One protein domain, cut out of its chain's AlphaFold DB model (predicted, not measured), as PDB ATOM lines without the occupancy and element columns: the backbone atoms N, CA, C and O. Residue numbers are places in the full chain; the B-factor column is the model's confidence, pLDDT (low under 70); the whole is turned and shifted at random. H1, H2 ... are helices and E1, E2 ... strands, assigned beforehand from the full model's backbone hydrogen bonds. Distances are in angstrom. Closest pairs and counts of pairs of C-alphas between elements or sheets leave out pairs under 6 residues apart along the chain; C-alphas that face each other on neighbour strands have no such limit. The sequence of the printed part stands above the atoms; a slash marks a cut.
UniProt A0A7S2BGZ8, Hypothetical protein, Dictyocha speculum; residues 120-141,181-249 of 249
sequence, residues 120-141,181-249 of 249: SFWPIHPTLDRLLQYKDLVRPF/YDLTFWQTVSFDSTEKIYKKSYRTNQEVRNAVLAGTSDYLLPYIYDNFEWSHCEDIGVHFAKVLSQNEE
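This is residues 120 to 141 and 181 to 249 of the 249 residues of the protein "Hypothetical protein" of Dictyocha speculum (UniProt A0A7S2BGZ8). An antiparallel hairpin, E1 and E2, with short H2 near E1 makes one end of the model; helix H1 stands in the middle, and a long loop, residues 212 to 230, runs to small H3 at the other end. The printed part has 91 residues, with H1, E1, E2, H2, H3 in order, class mixed, under half in named elements. It is loose, radius of gyration of the C-alphas 15.2 A, spanning 43 by 40 by 22 A.

E1 is residues 188 to 192 and E2 197 to 201. H2 is 205 to 211, H3 231 to 234. H1, 121 to 138, 25.8 A long, begins at C-alpha 121 (136.446, 141.111, 163.513).

Between E1 and E2, N 190 and O 199 are 3.0 A apart. The closest C-alphas of E1 and H2, Ser 190 and Ala 211, are 7.4 A apart. H1 and H2 are apart. Every O i to N i+4 pair is within hydrogen-bond range in H2, 13 of 14 in H1; H3 is too short for one.

Residues 142 to 180 are not printed, a 19.6 A gap between C-alphas 141 and 181. H2 to H3 is a long link. Residues 245 to 249 have pLDDT under 70.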
ATOM      1  N   SER A 120     140.618 141.636 164.239       87.62
ATOM      2  CA  SER A 120     139.912 140.820 165.235       87.62
ATOM      3  C   SER A 120     138.422 140.605 164.920       87.62
ATOM      4  O   SER A 120     137.840 139.666 165.453       87.62
ATOM      5  N   PHE A 121     137.813 141.365 164.001       89.62
ATOM      6  CA  PHE A 121     136.446 141.111 163.513       89.62
ATOM      7  C   PHE A 121     136.328 139.724 162.876       89.62
ATOM      8  O   PHE A 121     135.404 138.957 163.157       89.62
ATOM      9  N   TRP A 122     137.318 139.385 162.056       90.56
ATOM     10  CA  TRP A 122     137.325 138.184 161.234       90.56
ATOM     11  C   TRP A 122     137.471 136.863 161.999       90.56
ATOM     12  O   TRP A 122     136.964 135.880 161.483       90.56
ATOM     13  N   PRO A 123     138.101 136.770 163.186       91.38
ATOM     14  CA  PRO A 123     137.971 135.595 164.056       91.38
ATOM     15  C   PRO A 123     136.764 135.653 165.011       91.38
ATOM     16  O   PRO A 123     136.239 134.600 165.385       91.38
ATOM     17  N   ILE A 124     136.285 136.844 165.395       91.38
ATOM     18  CA  ILE A 124     135.113 136.981 166.281       91.38
ATOM     19  C   ILE A 124     133.840 136.486 165.580       91.38
ATOM     20  O   ILE A 124     133.116 135.659 166.133       91.38
ATOM     21  N   HIS A 125     133.568 136.935 164.353       92.69
ATOM     22  CA  HIS A 125     132.308 136.615 163.672       92.69
ATOM     23  C   HIS A 125     132.145 135.132 163.286       92.69
ATOM     24  O   HIS A 125     131.063 134.592 163.512       92.69
ATOM     25  N   PRO A 126     133.183 134.414 162.816       93.56
ATOM     26  CA  PRO A 126     133.123 132.960 162.682       93.56
ATOM     27  C   PRO A 126     132.925 132.237 164.017       93.56
ATOM     28  O   PRO A 126     132.299 131.186 164.054       93.56
ATOM     29  N   THR A 127     133.388 132.796 165.140       94.25
ATOM     30  CA  THR A 127     133.086 132.213 166.461       94.25
ATOM     31  C   THR A 127     131.591 132.311 166.780       94.25
ATOM     32  O   THR A 127     131.018 131.363 167.315       94.25
ATOM     33  N   LEU A 128     130.932 133.416 166.414       93.44
ATOM     34  CA  LEU A 128     129.480 133.566 166.563       93.44
ATOM     35  C   LEU A 128     128.700 132.628 165.634       93.44
ATOM     36  O   LEU A 128     127.731 132.008 166.071       93.44
ATOM     37  N   ASP A 129     129.135 132.476 164.383       94.19
ATOM     38  CA  ASP A 129     128.549 131.507 163.449       94.19
ATOM     39  C   ASP A 129     128.715 130.063 163.960       94.19
ATOM     40  O   ASP A 129     127.744 129.309 164.033       94.19
ATOM     41  N   ARG A 130     129.900 129.706 164.466       94.62
ATOM     42  CA  ARG A 130     130.148 128.420 165.132       94.62
ATOM     43  C   ARG A 130     129.229 128.195 166.334       94.62
ATOM     44  O   ARG A 130     128.726 127.088 166.514       94.62
ATOM     45  N   LEU A 131     128.977 129.221 167.150       93.62
ATOM     46  CA  LEU A 131     128.029 129.139 168.267       93.62
ATOM     47  C   LEU A 131     126.583 128.938 167.789       93.62
ATOM     48  O   LEU A 131     125.829 128.203 168.431       93.62
ATOM     49  N   LEU A 132     126.196 129.549 166.667       92.38
ATOM     50  CA  LEU A 132     124.881 129.346 166.057       92.38
ATOM     51  C   LEU A 132     124.711 127.904 165.561       92.38
ATOM     52  O   LEU A 132     123.695 127.279 165.871       92.38
ATOM     53  N   GLN A 133     125.706 127.359 164.854       93.38
ATOM     54  CA  GLN A 133     125.696 125.961 164.408       93.38
ATOM     55  C   GLN A 133     125.684 124.991 165.599       93.38
ATOM     56  O   GLN A 133     124.900 124.048 165.625       93.38
ATOM     57  N   TYR A 134     126.484 125.262 166.636       93.50
ATOM     58  CA  TYR A 134     126.471 124.490 167.880       93.50
ATOM     59  C   TYR A 134     125.088 124.475 168.535       93.50
ATOM     60  O   TYR A 134     124.585 123.411 168.892       93.50
ATOM     61  N   LYS A 135     124.456 125.650 168.675       91.62
ATOM     62  CA  LYS A 135     123.106 125.782 169.235       91.62
ATOM     63  C   LYS A 135     122.123 124.910 168.467       91.62
ATOM     64  O   LYS A 135     121.337 124.216 169.105       91.62
ATOM     65  N   ASP A 136     122.187 124.937 167.141       90.44
ATOM     66  CA  ASP A 136     121.344 124.109 166.285       90.44
ATOM     67  C   ASP A 136     121.546 122.608 166.541       90.44
ATOM     68  O   ASP A 136     120.576 121.879 166.697       90.44
ATOM     69  N   LEU A 137     122.794 122.164 166.696       91.25
ATOM     70  CA  LEU A 137     123.130 120.756 166.920       91.25
ATOM     71  C   LEU A 137     122.714 120.224 168.300       91.25
ATOM     72  O   LEU A 137     122.242 119.094 168.403       91.25
ATOM     73  N   VAL A 138     122.903 120.999 169.375       92.38
ATOM     74  CA  VAL A 138     122.657 120.501 170.747       92.38
ATOM     75  C   VAL A 138     121.254 120.788 171.257       92.38
ATOM     76  O   VAL A 138     120.733 120.083 172.121       92.38
ATOM     77  N   ARG A 139     120.650 121.880 170.787       90.44
ATOM     78  CA  ARG A 139     119.329 122.326 171.218       90.44
ATOM     79  C   ARG A 139     118.748 123.219 170.126       90.44
ATOM     80  O   ARG A 139     118.812 124.440 170.291       90.44
ATOM     81  N   PRO A 140     118.163 122.658 169.059       88.94
ATOM     82  CA  PRO A 140     117.569 123.443 167.983       88.94
ATOM     83  C   PRO A 140     116.617 124.536 168.490       88.94
ATOM     84  O   PRO A 140     116.082 124.481 169.606       88.94
ATOM     85  N   PHE A 141     116.414 125.575 167.683       85.94
ATOM     86  CA  PHE A 141     115.376 126.562 167.971       85.94
ATOM     87  C   PHE A 141     114.000 125.913 167.791       85.94
ATOM     88  O   PHE A 141     113.724 125.333 166.749       85.94
ATOM     89  N   TYR A 181     113.308 138.260 153.808       88.62
ATOM     90  CA  TYR A 181     113.393 138.210 152.350       88.62
ATOM     91  C   TYR A 181     114.275 139.305 151.742       88.62
ATOM     92  O   TYR A 181     114.417 139.352 150.520       88.62
ATOM     93  N   ASP A 182     114.888 140.157 152.569       87.31
ATOM     94  CA  ASP A 182     115.871 141.118 152.080       87.31
ATOM     95  C   ASP A 182     117.101 140.365 151.569       87.31
ATOM     96  O   ASP A 182     117.558 139.394 152.182       87.31
ATOM     97  N   LEU A 183     117.614 140.800 150.420       93.62
ATOM     98  CA  LEU A 183     118.777 140.184 149.797       93.62
ATOM     99  C   LEU A 183     120.058 140.596 150.516       93.62
ATOM    100  O   LEU A 183     120.258 141.764 150.855       93.62
ATOM    101  N   THR A 184     120.970 139.643 150.670       91.38
ATOM    102  CA  THR A 184     122.326 139.914 151.129       91.38
ATOM    103  C   THR A 184     123.034 140.879 150.185       91.38
ATOM    104  O   THR A 184     122.911 140.785 148.966       91.38
ATOM    105  N   PHE A 185     123.846 141.781 150.738       89.69
ATOM    106  CA  PHE A 185     124.648 142.696 149.923       89.69
ATOM    107  C   PHE A 185     125.743 141.969 149.123       89.69
ATOM    108  O   PHE A 185     126.074 142.369 148.011       89.69
ATOM    109  N   TRP A 186     126.300 140.883 149.668       91.38
ATOM    110  CA  TRP A 186     127.274 140.035 148.977       91.38
ATOM    111  C   TRP A 186     126.657 138.716 148.532       91.38
ATOM    112  O   TRP A 186     125.734 138.190 149.157       91.38
ATOM    113  N   GLN A 187     127.201 138.152 147.454       95.88
ATOM    114  CA  GLN A 187     126.822 136.819 147.010       95.88
ATOM    115  C   GLN A 187     127.363 135.766 147.982       95.88
ATOM    116  O   GLN A 187     128.559 135.734 148.274       95.88
ATOM    117  N   THR A 188     126.489 134.867 148.424       93.88
ATOM    118  CA  THR A 188     126.845 133.750 149.302       93.88
ATOM    119  C   THR A 188     127.206 132.530 148.461       93.88
ATOM    120  O   THR A 188     126.520 132.217 147.484       93.88
ATOM    121  N   VAL A 189     128.282 131.829 148.832       95.44
ATOM    122  CA  VAL A 189     128.622 130.526 148.246       95.44
ATOM    123  C   VAL A 189     127.791 129.454 148.939       95.44
ATOM    124  O   VAL A 189     127.882 129.292 150.151       95.44
ATOM    125  N   SER A 190     126.992 128.719 148.174       94.69
ATOM    126  CA  SER A 190     126.107 127.675 148.702       94.69
ATOM    127  C   SER A 190     125.940 126.538 147.697       94.69
ATOM    128  O   SER A 190     126.096 126.744 146.490       94.69
ATOM    129  N   PHE A 191     125.671 125.336 148.196       94.50
ATOM    130  CA  PHE A 191     125.468 124.153 147.371       94.50
ATOM    131  C   PHE A 191     124.124 124.224 146.633       94.50
ATOM    132  O   PHE A 191     123.067 124.390 147.242       94.50
ATOM    133  N   ASP A 192     124.164 124.100 145.308       92.62
ATOM    134  CA  ASP A 192     122.994 123.947 144.447       92.62
ATOM    135  C   ASP A 192     122.699 122.450 144.300       92.62
ATOM    136  O   ASP A 192     123.444 121.708 143.656       92.62
ATOM    137  N   SER A 193     121.615 121.982 144.918       88.88
ATOM    138  CA  SER A 193     121.257 120.561 144.926       88.88
ATOM    139  C   SER A 193     120.795 120.036 143.563       88.88
ATOM    140  O   SER A 193     120.819 118.816 143.366       88.88
ATOM    141  N   THR A 194     120.411 120.916 142.632       91.69
ATOM    142  CA  THR A 194     119.974 120.553 141.277       91.69
ATOM    143  C   THR A 194     121.185 120.333 140.384       91.69
ATOM    144  O   THR A 194     121.306 119.290 139.746       91.69
ATOM    145  N   GLU A 195     122.115 121.288 140.387       94.62
ATOM    146  CA  GLU A 195     123.318 121.223 139.551       94.62
ATOM    147  C   GLU A 195     124.499 120.515 140.221       94.62
ATOM    148  O   GLU A 195     125.506 120.248 139.570       94.62
ATOM    149  N   LYS A 196     124.376 120.175 141.510       94.12
ATOM    150  CA  LYS A 196     125.408 119.506 142.319       94.12
ATOM    151  C   LYS A 196     126.736 120.270 142.361       94.12
ATOM    152  O   LYS A 196     127.802 119.662 142.417       94.12
ATOM    153  N   ILE A 197     126.676 121.602 142.360       95.81
ATOM    154  CA  ILE A 197     127.848 122.485 142.415       95.81
ATOM    155  C   ILE A 197     127.656 123.604 143.438       95.81
ATOM    156  O   ILE A 197     126.536 124.009 143.734       95.81
ATOM    157  N   TYR A 198     128.758 124.141 143.961       96.00
ATOM    158  CA  TYR A 198     128.721 125.360 144.766       96.00
ATOM    159  C   TYR A 198     128.651 126.590 143.866       96.00
ATOM    160  O   TYR A 198     129.473 126.755 142.961       96.00
ATOM    161  N   LYS A 199     127.694 127.478 144.138       95.94
ATOM    162  CA  LYS A 199     127.486 128.708 143.369       95.94
ATOM    163  C   LYS A 199     127.448 129.933 144.257       95.94
ATOM    164  O   LYS A 199     127.000 129.877 145.398       95.94
ATOM    165  N   LYS A 200     127.883 131.051 143.678       96.81
ATOM    166  CA  LYS A 200     127.689 132.391 144.228       96.81
ATOM    167  C   LYS A 200     126.359 132.938 143.731       96.81
ATOM    168  O   LYS A 200     126.166 133.078 142.525       96.81
ATOM    169  N   SER A 201     125.469 133.276 144.650       95.62
ATOM    170  CA  SER A 201     124.229 133.985 144.339       95.62
ATOM    171  C   SER A 201     123.874 134.940 145.469       95.62
ATOM    172  O   SER A 201     124.290 134.744 146.611       95.62
ATOM    173  N   TYR A 202     123.103 135.979 145.157       96.44
ATOM    174  CA  TYR A 202     122.397 136.707 146.206       96.44
ATOM    175  C   TYR A 202     121.409 135.749 146.867       96.44
ATOM    176  O   TYR A 202     120.821 134.900 146.190       96.44
ATOM    177  N   ARG A 203     121.301 135.845 148.186       94.75
ATOM    178  CA  ARG A 203     120.410 135.023 149.001       94.75
ATOM    179  C   ARG A 203     119.607 135.942 149.895       94.75
ATOM    180  O   ARG A 203     120.071 137.034 150.213       94.75
ATOM    181  N   THR A 204     118.427 135.520 150.302       93.88
ATOM    182  CA  THR A 204     117.715 136.232 151.359       93.88
ATOM    183  C   THR A 204     118.367 135.969 152.716       93.88
ATOM    184  O   THR A 204     119.049 134.956 152.907       93.88
ATOM    185  N   ASN A 205     118.136 136.847 153.689       90.69
ATOM    186  CA  ASN A 205     118.572 136.620 155.069       90.69
ATOM    187  C   ASN A 205     118.094 135.261 155.619       90.69
ATOM    188  O   ASN A 205     118.849 134.553 156.291       90.69
ATOM    189  N   GLN A 206     116.860 134.862 155.295       90.38
ATOM    190  CA  GLN A 206     116.304 133.568 155.686       90.38
ATOM    191  C   GLN A 206     117.003 132.396 154.988       90.38
ATOM    192  O   GLN A 206     117.298 131.391 155.630       90.38
ATOM    193  N   GLU A 207     117.309 132.513 153.695       92.12
ATOM    194  CA  GLU A 207     118.058 131.482 152.970       92.12
ATOM    195  C   GLU A 207     119.462 131.292 153.553       92.12
ATOM    196  O   GLU A 207     119.897 130.153 153.719       92.12
ATOM    197  N   VAL A 208     120.152 132.380 153.914       92.38
ATOM    198  CA  VAL A 208     121.456 132.299 154.592       92.38
ATOM    199  C   VAL A 208     121.315 131.643 155.963       92.38
ATOM    200  O   VAL A 208     122.073 130.728 156.279       92.38
ATOM    201  N   ARG A 209     120.316 132.044 156.761       89.94
ATOM    202  CA  ARG A 209     120.045 131.440 158.075       89.94
ATOM    203  C   ARG A 209     119.765 129.942 157.981       89.94
ATOM    204  O   ARG A 209     120.179 129.209 158.876       89.94
ATOM    205  N   ASN A 210     119.067 129.497 156.943       90.06
ATOM    206  CA  ASN A 210     118.757 128.086 156.745       90.06
ATOM    207  C   ASN A 210     119.981 127.305 156.257       90.06
ATOM    208  O   ASN A 210     120.217 126.198 156.725       90.06
ATOM    209  N   ALA A 211     120.802 127.902 155.387       91.88
ATOM    210  CA  ALA A 211     122.005 127.267 154.849       91.88
ATOM    211  C   ALA A 211     123.043 126.892 155.923       91.88
ATOM    212  O   ALA A 211     123.862 126.007 155.672       91.88
ATOM    213  N   VAL A 212     123.020 127.561 157.083       90.31
ATOM    214  CA  VAL A 212     123.939 127.316 158.208       90.31
ATOM    215  C   VAL A 212     123.401 126.322 159.249       90.31
ATOM    216  O   VAL A 212     124.079 126.056 160.236       90.31
ATOM    217  N   LEU A 213     122.189 125.781 159.078       87.69
ATOM    218  CA  LEU A 213     121.592 124.810 160.006       87.69
ATOM    219  C   LEU A 213     122.300 123.451 159.904       87.69
ATOM    220  O   LEU A 213     121.975 122.628 159.053       87.69
ATOM    221  N   ALA A 214     123.301 123.226 160.754       84.94
ATOM    222  CA  ALA A 214     124.124 122.018 160.728       84.94
ATOM    223  C   ALA A 214     123.385 120.755 161.211       84.94
ATOM    224  O   ALA A 214     123.842 119.645 160.941       84.94
ATOM    225  N   GLY A 215     122.259 120.900 161.919       78.31
ATOM    226  CA  GLY A 215     121.451 119.783 162.415       78.31
ATOM    227  C   GLY A 215     120.470 119.193 161.397       78.31
ATOM    228  O   GLY A 215     119.779 118.227 161.722       78.31
ATOM    229  N   THR A 216     120.376 119.751 160.187       78.75
ATOM    230  CA  THR A 216     119.428 119.306 159.154       78.75
ATOM    231  C   THR A 216     120.144 118.792 157.902       78.75
ATOM    232  O   THR A 216     121.330 119.029 157.686       78.75
ATOM    233  N   SER A 217     119.409 118.106 157.021       76.81
ATOM    234  CA  SER A 217     119.896 117.748 155.679       76.81
ATOM    235  C   SER A 217     120.089 118.957 154.752       76.81
ATOM    236  O   SER A 217     120.519 118.787 153.611       76.81
ATOM    237  N   ASP A 218     119.760 120.158 155.230       82.62
ATOM    238  CA  ASP A 218     119.691 121.391 154.453       82.62
ATOM    239  C   ASP A 218     120.914 122.291 154.688       82.62
ATOM    240  O   ASP A 218     120.885 123.475 154.357       82.62
ATOM    241  N   TYR A 219     122.003 121.754 155.246       91.38
ATOM    242  CA  TYR A 219     123.274 122.469 155.341       91.38
ATOM    243  C   TYR A 219     123.880 122.672 153.945       91.38
ATOM    244  O   TYR A 219     124.173 121.708 153.234       91.38
ATOM    245  N   LEU A 220     124.085 123.929 153.538       94.25
ATOM    246  CA  LEU A 220     124.496 124.271 152.164       94.25
ATOM    247  C   LEU A 220     125.853 124.975 152.073       94.25
ATOM    248  O   LEU A 220     126.281 125.311 150.967       94.25
ATOM    249  N   LEU A 221     126.533 125.238 153.188       93.81
ATOM    250  CA  LEU A 221     127.804 125.962 153.170       93.81
ATOM    251  C   LEU A 221     128.983 125.082 152.703       93.81
ATOM    252  O   LEU A 221     128.958 123.861 152.856       93.81
ATOM    253  N   PRO A 222     130.046 125.682 152.129       94.25
ATOM    254  CA  PRO A 222     131.219 124.956 151.632       94.25
ATOM    255  C   PRO A 222     132.269 124.648 152.715       94.25
ATOM    256  O   PRO A 222     133.398 124.290 152.384       94.25
ATOM    257  N   TYR A 223     131.948 124.845 153.992       93.31
ATOM    258  CA  TYR A 223     132.864 124.641 155.114       93.31
ATOM    259  C   TYR A 223     132.140 123.978 156.283       93.31
ATOM    260  O   TYR A 223     130.917 124.020 156.349       93.31
ATOM    261  N   ILE A 224     132.901 123.404 157.210       91.69
ATOM    262  CA  ILE A 224     132.436 122.916 158.513       91.69
ATOM    263  C   ILE A 224     133.448 123.356 159.573       91.69
ATOM    264  O   ILE A 224     134.623 123.564 159.253       91.69
ATOM    265  N   TYR A 225     133.011 123.508 160.821       93.06
ATOM    266  CA  TYR A 225     133.937 123.737 161.929       93.06
ATOM    267  C   TYR A 225     134.579 122.427 162.381       93.06
ATOM    268  O   TYR A 225     133.940 121.380 162.377       93.06
ATOM    269  N   ASP A 226     135.843 122.513 162.789       92.44
ATOM    270  CA  ASP A 226     136.634 121.373 163.265       92.44
ATOM    271  C   ASP A 226     136.046 120.733 164.534       92.44
ATOM    272  O   ASP A 226     135.944 119.515 164.644       92.44
ATOM    273  N   ASN A 227     135.612 121.562 165.486       92.12
ATOM    274  CA  ASN A 227     135.013 121.119 166.739       92.12
ATOM    275  C   ASN A 227     134.034 122.170 167.289       92.12
ATOM    276  O   ASN A 227     133.973 123.305 166.814       92.12
ATOM    277  N   PHE A 228     133.289 121.802 168.331       93.06
ATOM    278  CA  PHE A 228     132.419 122.698 169.100       93.06
ATOM    279  C   PHE A 228     132.817 122.709 170.586       93.06
ATOM    280  O   PHE A 228     131.972 122.624 171.469       93.06
ATOM    281  N   GLU A 229     134.124 122.813 170.849       92.50
ATOM    282  CA  GLU A 229     134.710 122.851 172.194       92.50
ATOM    283  C   GLU A 229     135.293 124.234 172.549       92.50
ATOM    284  O   GLU A 229     135.966 124.877 171.735       92.50
ATOM    285  N   TRP A 230     135.067 124.683 173.787       92.81
ATOM    286  CA  TRP A 230     135.605 125.935 174.334       92.81
ATOM    287  C   TRP A 230     136.278 125.672 175.685       92.81
ATOM    288  O   TRP A 230     135.740 126.011 176.733       92.81
ATOM    289  N   SER A 231     137.470 125.067 175.670       93.56
ATOM    290  CA  SER A 231     138.192 124.677 176.896       93.56
ATOM    291  C   SER A 231     138.390 125.829 177.886       93.56
ATOM    292  O   SER A 231     138.185 125.657 179.079       93.56
ATOM    293  N   HIS A 232     138.675 127.036 177.395       92.94
ATOM    294  CA  HIS A 232     138.809 128.220 178.250       92.94
ATOM    295  C   HIS A 232     137.514 128.594 178.998       92.94
ATOM    296  O   HIS A 232     137.581 129.248 180.036       92.94
ATOM    297  N   CYS A 233     136.337 128.221 178.477       93.38
ATOM    298  CA  CYS A 233     135.061 128.379 179.175       93.38
ATOM    299  C   CYS A 233     134.864 127.282 180.229       93.38
ATOM    300  O   CYS A 233     134.417 127.570 181.339       93.38
ATOM    301  N   GLU A 234     135.247 126.048 179.905       93.50
ATOM    302  CA  GLU A 234     135.219 124.918 180.839       93.50
ATOM    303  C   GLU A 234     136.097 125.200 182.072       93.50
ATOM    304  O   GLU A 234     135.670 124.967 183.204       93.50
ATOM    305  N   ASP A 235     137.272 125.804 181.866       95.00
ATOM    306  CA  ASP A 235     138.216 126.182 182.927       95.00
ATOM    307  C   ASP A 235     137.622 127.173 183.947       95.00
ATOM    308  O   ASP A 235     138.057 127.214 185.101       95.00
ATOM    309  N   ILE A 236     136.613 127.957 183.550       96.44
ATOM    310  CA  ILE A 236     135.892 128.897 184.427       96.44
ATOM    311  C   ILE A 236     134.519 128.366 184.877       96.44
ATOM    312  O   ILE A 236     133.714 129.120 185.426       96.44
ATOM    313  N   GLY A 237     134.249 127.074 184.668       95.50
ATOM    314  CA  GLY A 237     133.020 126.398 185.098       95.50
ATOM    315  C   GLY A 237     131.811 126.616 184.181       95.50
ATOM    316  O   GLY A 237     130.677 126.375 184.599       95.50
ATOM    317  N   VAL A 238     132.022 127.087 182.948       94.31
ATOM    318  CA  VAL A 238     130.972 127.195 181.928       94.31
ATOM    319  C   VAL A 238     131.032 125.961 181.034       94.31
ATOM    320  O   VAL A 238     131.888 125.859 180.161       94.31
ATOM    321  N   HIS A 239     130.091 125.046 181.257       91.50
ATOM    322  CA  HIS A 239     130.048 123.754 180.578       91.50
ATOM    323  C   HIS A 239     129.151 123.770 179.336       91.50
ATOM    324  O   HIS A 239     127.989 124.190 179.401       91.50
ATOM    325  N   PHE A 240     129.665 123.257 178.218       90.38
ATOM    326  CA  PHE A 240     128.921 123.093 176.968       90.38
ATOM    327  C   PHE A 240     128.414 121.647 176.824       90.38
ATOM    328  O   PHE A 240     129.110 120.678 177.123       90.38
ATOM    329  N   ALA A 241     127.165 121.486 176.383       91.12
ATOM    330  CA  ALA A 241     126.604 120.179 176.065       91.12
ATOM    331  C   ALA A 241     127.365 119.556 174.888       91.12
ATOM    332  O   ALA A 241     127.741 120.242 173.943       91.12
ATOM    333  N   LYS A 242     127.565 118.238 174.916       88.69
ATOM    334  CA  LYS A 242     128.211 117.553 173.796       88.69
ATOM    335  C   LYS A 242     127.274 117.504 172.592       88.69
ATOM    336  O   LYS A 242     126.088 117.215 172.736       88.69
ATOM    337  N   VAL A 243     127.828 117.739 171.406       86.38
ATOM    338  CA  VAL A 243     127.156 117.417 170.145       86.38
ATOM    339  C   VAL A 243     127.093 115.894 170.043       86.38
ATOM    340  O   VAL A 243     128.130 115.235 170.015       86.38
ATOM    341  N   LEU A 244     125.885 115.330 170.052       73.81
ATOM    342  CA  LEU A 244     125.693 113.885 169.960       73.81
ATOM    343  C   LEU A 244     126.068 113.413 168.551       73.81
ATOM    344  O   LEU A 244     125.541 113.916 167.560       73.81
ATOM    345  N   SER A 245     126.966 112.435 168.448       61.59
ATOM    346  CA  SER A 245     127.174 111.719 167.190       61.59
ATOM    347  C   SER A 245     125.984 110.795 166.937       61.59
ATOM    348  O   SER A 245     125.588 110.074 167.849       61.59
ATOM    349  N   GLN A 246     125.459 110.749 165.709       55.22
ATOM    350  CA  GLN A 246     124.321 109.897 165.306       55.22
ATOM    351  C   GLN A 246     124.572 108.366 165.392       55.22
ATOM    352  O   GLN A 246     123.847 107.598 164.775       55.22
ATOM    353  N   ASN A 247     125.577 107.904 166.143       43.78
ATOM    354  CA  ASN A 247     125.974 106.495 166.249       43.78
ATOM    355  C   ASN A 247     125.931 105.941 167.690       43.78
ATOM    356  O   ASN A 247     126.608 104.957 167.974       43.78
ATOM    357  N   GLU A 248     125.165 106.551 168.598       41.25
ATOM    358  CA  GLU A 248     124.906 106.004 169.944       41.25
ATOM    359  C   GLU A 248     123.417 105.637 170.135       41.25
ATOM    360  O   GLU A 248     122.781 106.075 171.094       41.25
ATOM    361  N   GLU A 249     122.869 104.834 169.214       37.38
ATOM    362  CA  GLU A 249     121.678 103.989 169.452       37.38
ATOM    363  C   GLU A 249     122.072 102.511 169.560       37.38
ATOM    364  O   GLU A 249     122.848 102.034 168.698       37.38
TER     365      GLU A 249